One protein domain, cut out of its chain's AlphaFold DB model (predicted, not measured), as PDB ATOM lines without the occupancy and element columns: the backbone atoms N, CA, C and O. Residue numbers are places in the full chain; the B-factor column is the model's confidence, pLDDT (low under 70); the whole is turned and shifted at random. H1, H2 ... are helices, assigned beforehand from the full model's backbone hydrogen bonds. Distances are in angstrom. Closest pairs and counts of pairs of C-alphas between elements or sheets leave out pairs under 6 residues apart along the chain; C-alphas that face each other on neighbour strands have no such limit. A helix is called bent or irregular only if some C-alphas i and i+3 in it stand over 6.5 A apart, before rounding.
ATOM      1  N   LEU A 466     -50.899  44.578 -50.229       64.44
ATOM      2  CA  LEU A 466     -50.743  45.511 -49.116       64.44
ATOM      3  C   LEU A 466     -50.098  46.795 -49.627       64.44
ATOM      4  O   LEU A 466     -49.099  46.757 -50.339       64.44
ATOM      5  N   ASP A 467     -50.680  47.927 -49.252       75.25
ATOM      6  CA  ASP A 467     -50.063  49.237 -49.430       75.25
ATOM      7  C   ASP A 467     -48.949  49.466 -48.387       75.25
ATOM      8  O   ASP A 467     -48.751  48.671 -47.463       75.25
ATOM      9  N   GLU A 468     -48.208  50.574 -48.513       75.56
ATOM     10  CA  GLU A 468     -47.131  50.935 -47.574       75.56
ATOM     11  C   GLU A 468     -47.607  50.961 -46.112       75.56
ATOM     12  O   GLU A 468     -46.864  50.603 -45.194       75.56
ATOM     13  N   TRP A 469     -48.863  51.354 -45.883       79.06
ATOM     14  CA  TRP A 469     -49.460  51.364 -44.552       79.06
ATOM     15  C   TRP A 469     -49.669  49.945 -44.010       79.06
ATOM     16  O   TRP A 469     -49.322  49.668 -42.859       79.06
ATOM     17  N   GLY A 470     -50.176  49.027 -44.835       79.94
ATOM     18  CA  GLY A 470     -50.331  47.615 -44.504       79.94
ATOM     19  C   GLY A 470     -49.000  46.922 -44.200       79.94
ATOM     20  O   GLY A 470     -48.904  46.194 -43.209       79.94
ATOM     21  N   LEU A 471     -47.957  47.207 -44.987       83.00
ATOM     22  CA  LEU A 471     -46.599  46.699 -44.743       83.00
ATOM     23  C   LEU A 471     -46.041  47.207 -43.414       83.00
ATOM     24  O   LEU A 471     -45.557  46.414 -42.605       83.00
ATOM     25  N   LYS A 472     -46.177  48.512 -43.146       85.56
ATOM     26  CA  LYS A 472     -45.751  49.109 -41.877       85.56
ATOM     27  C   LYS A 472     -46.475  48.482 -40.686       85.56
ATOM     28  O   LYS A 472     -45.844  48.157 -39.687       85.56
ATOM     29  N   LYS A 473     -47.785  48.251 -40.802       86.31
ATOM     30  CA  LYS A 473     -48.577  47.623 -39.740       86.31
ATOM     31  C   LYS A 473     -48.093  46.207 -39.418       86.31
ATOM     32  O   LYS A 473     -47.982  45.865 -38.247       86.31
ATOM     33  N   LEU A 474     -47.803  45.387 -40.432       86.62
ATOM     34  CA  LEU A 474     -47.280  44.030 -40.220       86.62
ATOM     35  C   LEU A 474     -45.850  44.037 -39.673       86.62
ATOM     36  O   LEU A 474     -45.538  43.235 -38.791       86.62
ATOM     37  N   LYS A 475     -45.003  44.952 -40.157       89.94
ATOM     38  CA  LYS A 475     -43.659  45.175 -39.617       89.94
ATOM     39  C   LYS A 475     -43.724  45.466 -38.120       89.94
ATOM     40  O   LYS A 475     -43.097  44.762 -37.332       89.94
ATOM     41  N   ASP A 476     -44.504  46.474 -37.742       89.06
ATOM     42  CA  ASP A 476     -44.610  46.943 -36.361       89.06
ATOM     43  C   ASP A 476     -45.274  45.899 -35.448       89.06
ATOM     44  O   ASP A 476     -44.926  45.815 -34.273       89.06
ATOM     45  N   ALA A 477     -46.180  45.075 -35.985       87.00
ATOM     46  CA  ALA A 477     -46.850  44.019 -35.232       87.00
ATOM     47  C   ALA A 477     -45.986  42.768 -35.010       87.00
ATOM     48  O   ALA A 477     -46.042  42.197 -33.928       87.00
ATOM     49  N   TYR A 478     -45.206  42.328 -36.004       90.88
ATOM     50  CA  TYR A 478     -44.539  41.018 -35.949       90.88
ATOM     51  C   TYR A 478     -43.016  41.099 -36.036       90.88
ATOM     52  O   TYR A 478     -42.326  40.486 -35.229       90.88
ATOM     53  N   PHE A 479     -42.462  41.852 -36.988       93.31
ATOM     54  CA  PHE A 479     -41.016  41.843 -37.248       93.31
ATOM     55  C   PHE A 479     -40.231  42.693 -36.249       93.31
ATOM     56  O   PHE A 479     -39.230  42.230 -35.705       93.31
ATOM     57  N   THR A 480     -40.690  43.913 -35.965       92.00
ATOM     58  CA  THR A 480     -40.060  44.809 -34.987       92.00
ATOM     59  C   THR A 480     -39.971  44.176 -33.587       92.00
ATOM     60  O   THR A 480     -38.863  44.118 -33.048       92.00
ATOM     61  N   PRO A 481     -41.064  43.650 -32.987       92.12
ATOM     62  CA  PRO A 481     -40.978  43.006 -31.676       92.12
ATOM     63  C   PRO A 481     -40.167  41.704 -31.710       92.12
ATOM     64  O   PRO A 481     -39.386  41.460 -30.791       92.12
ATOM     65  N   ALA A 482     -40.268  40.903 -32.778       92.12
ATOM     66  CA  ALA A 482     -39.489  39.672 -32.907       92.12
ATOM     67  C   ALA A 482     -37.977  39.936 -32.946       92.12
ATOM     68  O   ALA A 482     -37.222  39.278 -32.231       92.12
ATOM     69  N   MET A 483     -37.528  40.922 -33.734       92.69
ATOM     70  CA  MET A 483     -36.112  41.298 -33.819       92.69
ATOM     71  C   MET A 483     -35.582  41.902 -32.516       92.69
ATOM     72  O   MET A 483     -34.411  41.718 -32.195       92.69
ATOM     73  N   ALA A 484     -36.427  42.608 -31.760       91.94
ATOM     74  CA  ALA A 484     -36.046  43.140 -30.455       91.94
ATOM     75  C   ALA A 484     -35.893  42.036 -29.391       91.94
ATOM     76  O   ALA A 484     -35.062  42.162 -28.493       91.94
ATOM     77  N   ALA A 485     -36.691  40.969 -29.485       90.25
ATOM     78  CA  ALA A 485     -36.773  39.920 -28.472       90.25
ATOM     79  C   ALA A 485     -35.871  38.699 -28.741       90.25
ATOM     80  O   ALA A 485     -35.378  38.094 -27.791       90.25
ATOM     81  N   CYS A 486     -35.651  38.316 -30.004       93.00
ATOM     82  CA  CYS A 486     -34.907  37.108 -30.379       93.00
ATOM     83  C   CYS A 486     -33.527  37.457 -30.964       93.00
ATOM     84  O   CYS A 486     -33.391  37.850 -32.127       93.00
ATOM     85  N   GLN A 487     -32.478  37.298 -30.152       90.62
ATOM     86  CA  GLN A 487     -31.099  37.548 -30.575       90.62
ATOM     87  C   GLN A 487     -30.664  36.521 -31.634       90.62
ATOM     88  O   GLN A 487     -30.747  35.319 -31.400       90.62
ATOM     89  N   GLY A 488     -30.171  36.984 -32.786       90.31
ATOM     90  CA  GLY A 488     -29.792  36.122 -33.914       90.31
ATOM     91  C   GLY A 488     -30.866  35.984 -35.001       90.31
ATOM     92  O   GLY A 488     -30.591  35.458 -36.077       90.31
ATOM     93  N   LEU A 489     -32.100  36.455 -34.754       93.69
ATOM     94  CA  LEU A 489     -33.187  36.378 -35.740       93.69
ATOM     95  C   LEU A 489     -32.871  37.179 -37.006       93.69
ATOM     96  O   LEU A 489     -33.256  36.795 -38.109       93.69
ATOM     97  N   LYS A 490     -32.179  38.308 -36.840       93.00
ATOM     98  CA  LYS A 490     -31.826  39.201 -37.937       93.00
ATOM     99  C   LYS A 490     -30.966  38.480 -38.971       93.00
ATOM    100  O   LYS A 490     -31.276  38.525 -40.154       93.00
ATOM    101  N   GLU A 491     -29.928  37.782 -38.526       93.25
ATOM    102  CA  GLU A 491     -29.020  37.021 -39.378       93.25
ATOM    103  C   GLU A 491     -29.756  35.911 -40.142       93.25
ATOM    104  O   GLU A 491     -29.573  35.779 -41.352       93.25
ATOM    105  N   GLU A 492     -30.652  35.184 -39.471       93.94
ATOM    106  CA  GLU A 492     -31.472  34.129 -40.086       93.94
ATOM    107  C   GLU A 492     -32.447  34.688 -41.139       93.94
ATOM    108  O   GLU A 492     -32.623  34.099 -42.207       93.94
ATOM    109  N   LEU A 493     -33.057  35.856 -40.895       92.38
ATOM    110  CA  LEU A 493     -33.915  36.526 -41.882       92.38
ATOM    111  C   LEU A 493     -33.120  37.010 -43.103       92.38
ATOM    112  O   LEU A 493     -33.613  36.912 -44.230       92.38
ATOM    113  N   ILE A 494     -31.895  37.503 -42.902       91.94
ATOM    114  CA  ILE A 494     -30.993  37.896 -43.995       91.94
ATOM    115  C   ILE A 494     -30.621  36.676 -44.841       91.94
ATOM    116  O   ILE A 494     -30.653  36.755 -46.070       91.94
ATOM    117  N   GLU A 495     -30.286  35.552 -44.206       91.19
ATOM    118  CA  GLU A 495     -29.988  34.300 -44.904       91.19
ATOM    119  C   GLU A 495     -31.203  33.801 -45.695       91.19
ATOM    120  O   GLU A 495     -31.078  33.486 -46.882       91.19
ATOM    121  N   TYR A 496     -32.389  33.820 -45.079       89.94
ATOM    122  CA  TYR A 496     -33.639  33.429 -45.721       89.94
ATOM    123  C   TYR A 496     -33.953  34.284 -46.956       89.94
ATOM    124  O   TYR A 496     -34.159  33.738 -48.041       89.94
ATOM    125  N   LEU A 497     -33.937  35.617 -46.836       88.44
ATOM    126  CA  LEU A 497     -34.140  36.513 -47.982       88.44
ATOM    127  C   LEU A 497     -33.053  36.321 -49.043       88.44
ATOM    128  O   LEU A 497     -33.340  36.335 -50.235       88.44
ATOM    129  N   GLY A 498     -31.809  36.092 -48.625       85.38
ATOM    130  CA  GLY A 498     -30.700  35.803 -49.527       85.38
ATOM    131  C   GLY A 498     -30.882  34.514 -50.331       85.38
ATOM    132  O   GLY A 498     -30.282  34.392 -51.401       85.38
ATOM    133  N   ALA A 499     -31.694  33.570 -49.857       85.25
ATOM    134  CA  ALA A 499     -32.015  32.325 -50.548       85.25
ATOM    135  C   ALA A 499     -33.240  32.427 -51.477       85.25
ATOM    136  O   ALA A 499     -33.424  31.544 -52.312       85.25
ATOM    137  N   LEU A 500     -34.062  33.475 -51.357       82.38
ATOM    138  CA  LEU A 500     -35.230  33.679 -52.213       82.38
ATOM    139  C   LEU A 500     -34.844  34.250 -53.584       82.38
ATOM    140  O   LEU A 500     -33.989  35.132 -53.697       82.38
ATOM    141  N   ASP A 501     -35.544  33.786 -54.616       76.38
ATOM    142  CA  ASP A 501     -35.535  34.405 -55.940       76.38
ATOM    143  C   ASP A 501     -36.650  35.459 -56.022       76.38
ATOM    144  O   ASP A 501     -37.760  35.235 -55.537       76.38
ATOM    145  N   GLY A 502     -36.370  36.609 -56.642       75.25
ATOM    146  CA  GLY A 502     -37.373  37.664 -56.850       75.25
ATOM    147  C   GLY A 502     -37.663  38.548 -55.631       75.25
ATOM    148  O   GLY A 502     -38.759  39.091 -55.521       75.25
ATOM    149  N   VAL A 503     -36.705  38.716 -54.715       82.19
ATOM    150  CA  VAL A 503     -36.846  39.653 -53.585       82.19
ATOM    151  C   VAL A 503     -37.019  41.087 -54.101       82.19
ATOM    152  O   VAL A 503     -36.293  41.520 -54.994       82.19
ATOM    153  N   THR A 504     -37.958  41.832 -53.520       85.19
ATOM    154  CA  THR A 504     -38.278  43.230 -53.877       85.19
ATOM    155  C   THR A 504     -38.012  44.185 -52.710       85.19
ATOM    156  O   THR A 504     -37.790  43.756 -51.575       85.19
ATOM    157  N   LEU A 505     -38.086  45.496 -52.964       84.38
ATOM    158  CA  LEU A 505     -37.991  46.527 -51.921       84.38
ATOM    159  C   LEU A 505     -39.050  46.349 -50.817       84.38
ATOM    160  O   LEU A 505     -38.770  46.548 -49.638       84.38
ATOM    161  N   GLU A 506     -40.252  45.913 -51.186       85.00
ATOM    162  CA  GLU A 506     -41.372  45.702 -50.263       85.00
ATOM    163  C   GLU A 506     -41.060  44.608 -49.222       85.00
ATOM    164  O   GLU A 506     -41.499  44.695 -48.075       85.00
ATOM    165  N   HIS A 507     -40.226  43.620 -49.573       87.81
ATOM    166  CA  HIS A 507     -39.757  42.598 -48.632       87.81
ATOM    167  C   HIS A 507     -38.835  43.193 -47.556       87.81
ATOM    168  O   HIS A 507     -38.923  42.818 -46.383       87.81
ATOM    169  N   LEU A 508     -37.962  44.140 -47.927       88.12
ATOM    170  CA  LEU A 508     -37.122  44.858 -46.958       88.12
ATOM    171  C   LEU A 508     -37.964  45.772 -46.074       88.12
ATOM    172  O   LEU A 508     -37.771  45.810 -44.862       88.12
ATOM    173  N   GLN A 509     -38.948  46.454 -46.660       87.38
ATOM    174  CA  GLN A 509     -39.872  47.302 -45.911       87.38
ATOM    175  C   GLN A 509     -40.694  46.498 -44.897       87.38
ATOM    176  O   GLN A 509     -40.843  46.949 -43.764       87.38
ATOM    177  N   LEU A 510     -41.174  45.305 -45.265       88.50
ATOM    178  CA  LEU A 510     -41.904  44.417 -44.357       88.50
ATOM    179  C   LEU A 510     -41.022  43.918 -43.206       88.50
ATOM    180  O   LEU A 510     -41.428  43.961 -42.047       88.50
ATOM    181  N   THR A 511     -39.825  43.423 -43.527       89.00
ATOM    182  CA  THR A 511     -38.916  42.842 -42.525       89.00
ATOM    183  C   THR A 511     -38.246  43.902 -41.655       89.00
ATOM    184  O   THR A 511     -37.849  43.611 -40.533       89.00
ATOM    185  N   GLY A 512     -38.145  45.139 -42.146       87.56
ATOM    186  CA  GLY A 512     -37.464  46.233 -41.465       87.56
ATOM    187  C   GLY A 512     -35.941  46.177 -41.549       87.56
ATOM    188  O   GLY A 512     -35.297  46.906 -40.799       87.56
ATOM    189  N   LEU A 513     -35.382  45.338 -42.425       89.25
ATOM    190  CA  LEU A 513     -33.944  45.257 -42.675       89.25
ATOM    191  C   LEU A 513     -33.482  46.448 -43.512       89.25
ATOM    192  O   LEU A 513     -34.109  46.792 -44.517       89.25
ATOM    193  N   GLU A 514     -32.370  47.060 -43.118       86.06
ATOM    194  CA  GLU A 514     -31.828  48.204 -43.842       86.06
ATOM    195  C   GLU A 514     -30.921  47.758 -44.990       86.06
ATOM    196  O   GLU A 514     -30.194  46.769 -44.895       86.06
ATOM    197  N   ALA A 515     -30.931  48.520 -46.085       82.88
ATOM    198  CA  ALA A 515     -30.218  48.182 -47.314       82.88
ATOM    199  C   ALA A 515     -28.718  47.905 -47.091       82.88
ATOM    200  O   ALA A 515     -28.156  46.943 -47.623       82.88
ATOM    201  N   HIS A 516     -28.078  48.709 -46.242       83.25
ATOM    202  CA  HIS A 516     -26.658  48.587 -45.926       83.25
ATOM    203  C   HIS A 516     -26.297  47.271 -45.201       83.25
ATOM    204  O   HIS A 516     -25.142  46.844 -45.230       83.25
ATOM    205  N   GLU A 517     -27.278  46.603 -44.593       83.44
ATOM    206  CA  GLU A 517     -27.115  45.362 -43.827       83.44
ATOM    207  C   GLU A 517     -27.255  44.116 -44.711       83.44
ATOM    208  O   GLU A 517     -26.811  43.028 -44.340       83.44
ATOM    209  N   VAL A 518     -27.838  44.265 -45.908       87.50
ATOM    210  CA  VAL A 518     -28.217  43.155 -46.800       87.50
ATOM    211  C   VAL A 518     -27.697  43.293 -48.240       87.50
ATOM    212  O   VAL A 518     -28.430  43.044 -49.202       87.50
ATOM    213  N   PRO A 519     -26.401  43.593 -48.454       83.94
ATOM    214  CA  PRO A 519     -25.864  43.877 -49.788       83.94
ATOM    215  C   PRO A 519     -26.035  42.712 -50.776       83.94
ATOM    216  O   PRO A 519     -26.280  42.925 -51.961       83.94
ATOM    217  N   LYS A 520     -25.954  41.464 -50.296       84.00
ATOM    218  CA  LYS A 520     -26.160  40.264 -51.128       84.00
ATOM    219  C   LYS A 520     -27.617  40.075 -51.553       84.00
ATOM    220  O   LYS A 520     -27.858  39.500 -52.610       84.00
ATOM    221  N   VAL A 521     -28.570  40.540 -50.744       85.12
ATOM    222  CA  VAL A 521     -30.002  40.479 -51.063       85.12
ATOM    223  C   VAL A 521     -30.322  41.521 -52.132       85.12
ATOM    224  O   VAL A 521     -30.943  41.186 -53.133       85.12
ATOM    225  N   ILE A 522     -29.803  42.748 -51.987       84.88
ATOM    226  CA  ILE A 522     -29.990  43.834 -52.968       84.88
ATOM    227  C   ILE A 522     -29.492  43.430 -54.354       84.88
ATOM    228  O   ILE A 522     -30.180  43.657 -55.345       84.88
ATOM    229  N   GLN A 523     -28.331  42.774 -54.435       83.69
ATOM    230  CA  GLN A 523     -27.770  42.306 -55.710       83.69
ATOM    231  C   GLN A 523     -28.695  41.347 -56.475       83.69
ATOM    232  O   GLN A 523     -28.579  41.241 -57.694       83.69
ATOM    233  N   LYS A 524     -29.601  40.656 -55.775       83.00
ATOM    234  CA  LYS A 524     -30.575  39.730 -56.365       83.00
ATOM    235  C   LYS A 524     -31.915  40.385 -56.713       83.00
ATOM    236  O   LYS A 524     -32.743  39.738 -57.349       83.00
ATOM    237  N   MET A 525     -32.139  41.637 -56.316       84.62
ATOM    238  CA  MET A 525     -33.389  42.347 -56.593       84.62
ATOM    239  C   MET A 525     -33.492  42.759 -58.065       84.62
ATOM    240  O   MET A 525     -32.463  42.969 -58.716       84.62
ATOM    241  N   PRO A 526     -34.705  42.968 -58.602       83.44
ATOM    242  CA  PRO A 526     -34.887  43.634 -59.886       83.44
ATOM    243  C   PRO A 526     -34.201  45.008 -59.915       83.44
ATOM    244  O   PRO A 526     -34.259  45.759 -58.941       83.44
ATOM    245  N   LEU A 527     -33.594  45.379 -61.050       81.44
ATOM    246  CA  LEU A 527     -32.883  46.662 -61.210       81.44
ATOM    247  C   LEU A 527     -33.755  47.883 -60.875       81.44
ATOM    248  O   LEU A 527     -33.247  48.887 -60.383       81.44
ATOM    249  N   THR A 528     -35.064  47.795 -61.119       81.12
ATOM    250  CA  THR A 528     -36.037  48.834 -60.760       81.12
ATOM    251  C   THR A 528     -36.106  49.065 -59.255       81.12
ATOM    252  O   THR A 528     -36.169  50.212 -58.821       81.12
ATOM    253  N   ASP A 529     -36.060  48.002 -58.457       81.12
ATOM    254  CA  ASP A 529     -36.107  48.099 -56.999       81.12
ATOM    255  C   ASP A 529     -34.734  48.420 -56.411       81.12
ATOM    256  O   ASP A 529     -34.660  49.215 -55.478       81.12
ATOM    257  N   GLN A 530     -33.646  47.927 -57.018       81.06
ATOM    258  CA  GLN A 530     -32.295  48.401 -56.695       81.06
ATOM    259  C   GLN A 530     -32.205  49.924 -56.870       81.06
ATOM    260  O   GLN A 530     -31.741  50.624 -55.975       81.06
ATOM    261  N   GLY A 531     -32.710  50.450 -57.992       79.25
ATOM    262  CA  GLY A 531     -32.751  51.886 -58.267       79.25
ATOM    263  C   GLY A 531     -33.509  52.678 -57.201       79.25
ATOM    264  O   GLY A 531     -33.000  53.693 -56.742       79.25
ATOM    265  N   LYS A 532     -34.673  52.189 -56.750       80.69
ATOM    266  CA  LYS A 532     -35.452  52.833 -55.676       80.69
ATOM    267  C   LYS A 532     -34.705  52.866 -54.343       80.69
ATOM    268  O   LYS A 532     -34.740  53.894 -53.675       80.69
ATOM    269  N   VAL A 533     -34.023  51.778 -53.975       79.06
ATOM    270  CA  VAL A 533     -33.186  51.729 -52.763       79.06
ATOM    271  C   VAL A 533     -32.098  52.800 -52.832       79.06
ATOM    272  O   VAL A 533     -31.963  53.603 -51.914       79.06
ATOM    273  N   PHE A 534     -31.377  52.875 -53.955       77.12
ATOM    274  CA  PHE A 534     -30.331  53.882 -54.139       77.12
ATOM    275  C   PHE A 534     -30.878  55.315 -54.155       77.12
ATOM    276  O   PHE A 534     -30.225  56.213 -53.633       77.12
ATOM    277  N   SER A 535     -32.062  55.553 -54.728       72.44
ATOM    278  CA  SER A 535     -32.716  56.868 -54.688       72.44
ATOM    279  C   SER A 535     -33.086  57.283 -53.261       72.44
ATOM    280  O   SER A 535     -32.775  58.406 -52.867       72.44
ATOM    281  N   GLN A 536     -33.643  56.363 -52.465       67.44
ATOM    282  CA  GLN A 536     -33.977  56.606 -51.058       67.44
ATOM    283  C   GLN A 536     -32.734  56.916 -50.211       67.44
ATOM    284  O   GLN A 536     -32.753  57.882 -49.449       67.44
ATOM    285  N   ASP A 537     -31.635  56.178 -50.399       63.31
ATOM    286  CA  ASP A 537     -30.362  56.425 -49.700       63.31
ATOM    287  C   ASP A 537     -29.723  57.773 -50.086       63.31
ATOM    288  O   ASP A 537     -29.003  58.384 -49.294       63.31
ATOM    289  N   LEU A 538     -29.997  58.264 -51.299       62.50
ATOM    290  CA  LEU A 538     -29.537  59.564 -51.790       62.50
ATOM    291  C   LEU A 538     -30.481  60.726 -51.423       62.50
ATOM    292  O   LEU A 538     -30.135  61.879 -51.691       62.50
ATOM    293  N   GLY A 539     -31.639  60.453 -50.810       54.12
ATOM    294  CA  GLY A 539     -32.650  61.459 -50.463       54.12
ATOM    295  C   GLY A 539     -33.347  62.096 -51.674       54.12
ATOM    296  O   GLY A 539     -33.757  63.257 -51.593       54.12
ATOM    297  N   LEU A 540     -33.426  61.361 -52.790       43.22
ATOM    298  CA  LEU A 540     -34.068  61.741 -54.057       43.22
ATOM    299  C   LEU A 540     -35.448  61.094 -54.173       43.22
ATOM    300  O   LEU A 540     -36.363  61.796 -54.662       43.22
TER     301      LEU A 540
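AT A GLANCE: This is residues 466 to 540 of the 540 residues of an uncharacterized protein of Pseudomonas sp. OV081 (UniProt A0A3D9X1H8). Four helices, H1, H2, H4 and H5, make an open horseshoe round one short helix, H3, which sits in the middle. The long, kinked H1 forms one arm, H2 and the very short H4, which touch each other, make the bend, and H5 stands at the far end; the horseshoe is left open between H1 and H5, which are apart. The printed part has 75 residues with five named helices, in the order H1, H2, H3, H4, H5, and no named strand, and its class is all helix. It is compact, with a radius of gyration of the C-alphas of 12.3 A, and rounded, spanning 33 by 26 by 21 A.

IN THESE COORDINATES: H1 runs over residues 468 to 485, 24.4 A from first to last C-alpha, beginning with C-alpha 468 at (-47.131, 50.935, -47.574). It has a kink of 37 degrees near residue 475 and is only just irregular, with C-alphas 477 and 480 6.8 A apart. H2 is residues 489 to 499, 15.4 A long, and starts with C-alpha 489 at (-33.187, 36.378, -35.740). H3 is residues 505 to 511, 10.1 A long, and H4 is the four residues 519 to 522. H5 is residues 527 to 537, 15.3 A long, and ends with C-alpha 537 at (-30.362, 56.425, -49.700).

HOW THE PARTS SIT: H3 touches H1, closest at the C-alphas of Leu 510 and Lys 475, 5.1 A apart. These two run the same way at a steep tilt of 42 degrees. H3 also touches H5, closest at the C-alphas of Leu 505 and Asp 529, 5.6 A apart, the same way at a steep tilt of 63 degrees. H2 and H3 are near each other, with 7 pairs of C-alphas within 10 A. H1 and H2 only just touch, only at the corner by their link, with 3 pairs of C-alphas within 8 A; residues 482 to 483 alone of H1 take part, and the closest C-alphas, of Met 483 and Leu 489, are 6.0 A apart. H2 touches H4, closest at the C-alphas of Gly 498 and Val 521, 5.0 A apart. H4 and H5 are close but not clearly touching, the C-alphas of Ile 522 and Gln 530 being closest at 6.3 A. H2 and H5 are apart, as are H1 and H4. In H2, H3 and H5 every O i to N i+4 pair is within hydrogen-bond range, in H1 12 of 14; H4 is too short for such a pair, and its 1 O i to N i+3 pair is not within range.

THE WHOLE: The two C-alphas farthest apart, of Cys 486 and Leu 540, are 34.2 A apart. The printed part has no cut and ends at the chain's last residue, 540. The links H1 to H2, H2 to H3 and H4 to H5 are tight, H3 to H4 is short, and no link is long. The mean pLDDT of the printed part is 83.7, and residue 466 and residues 536 to 540, of which 536 to 537 belong to H5, are under 70.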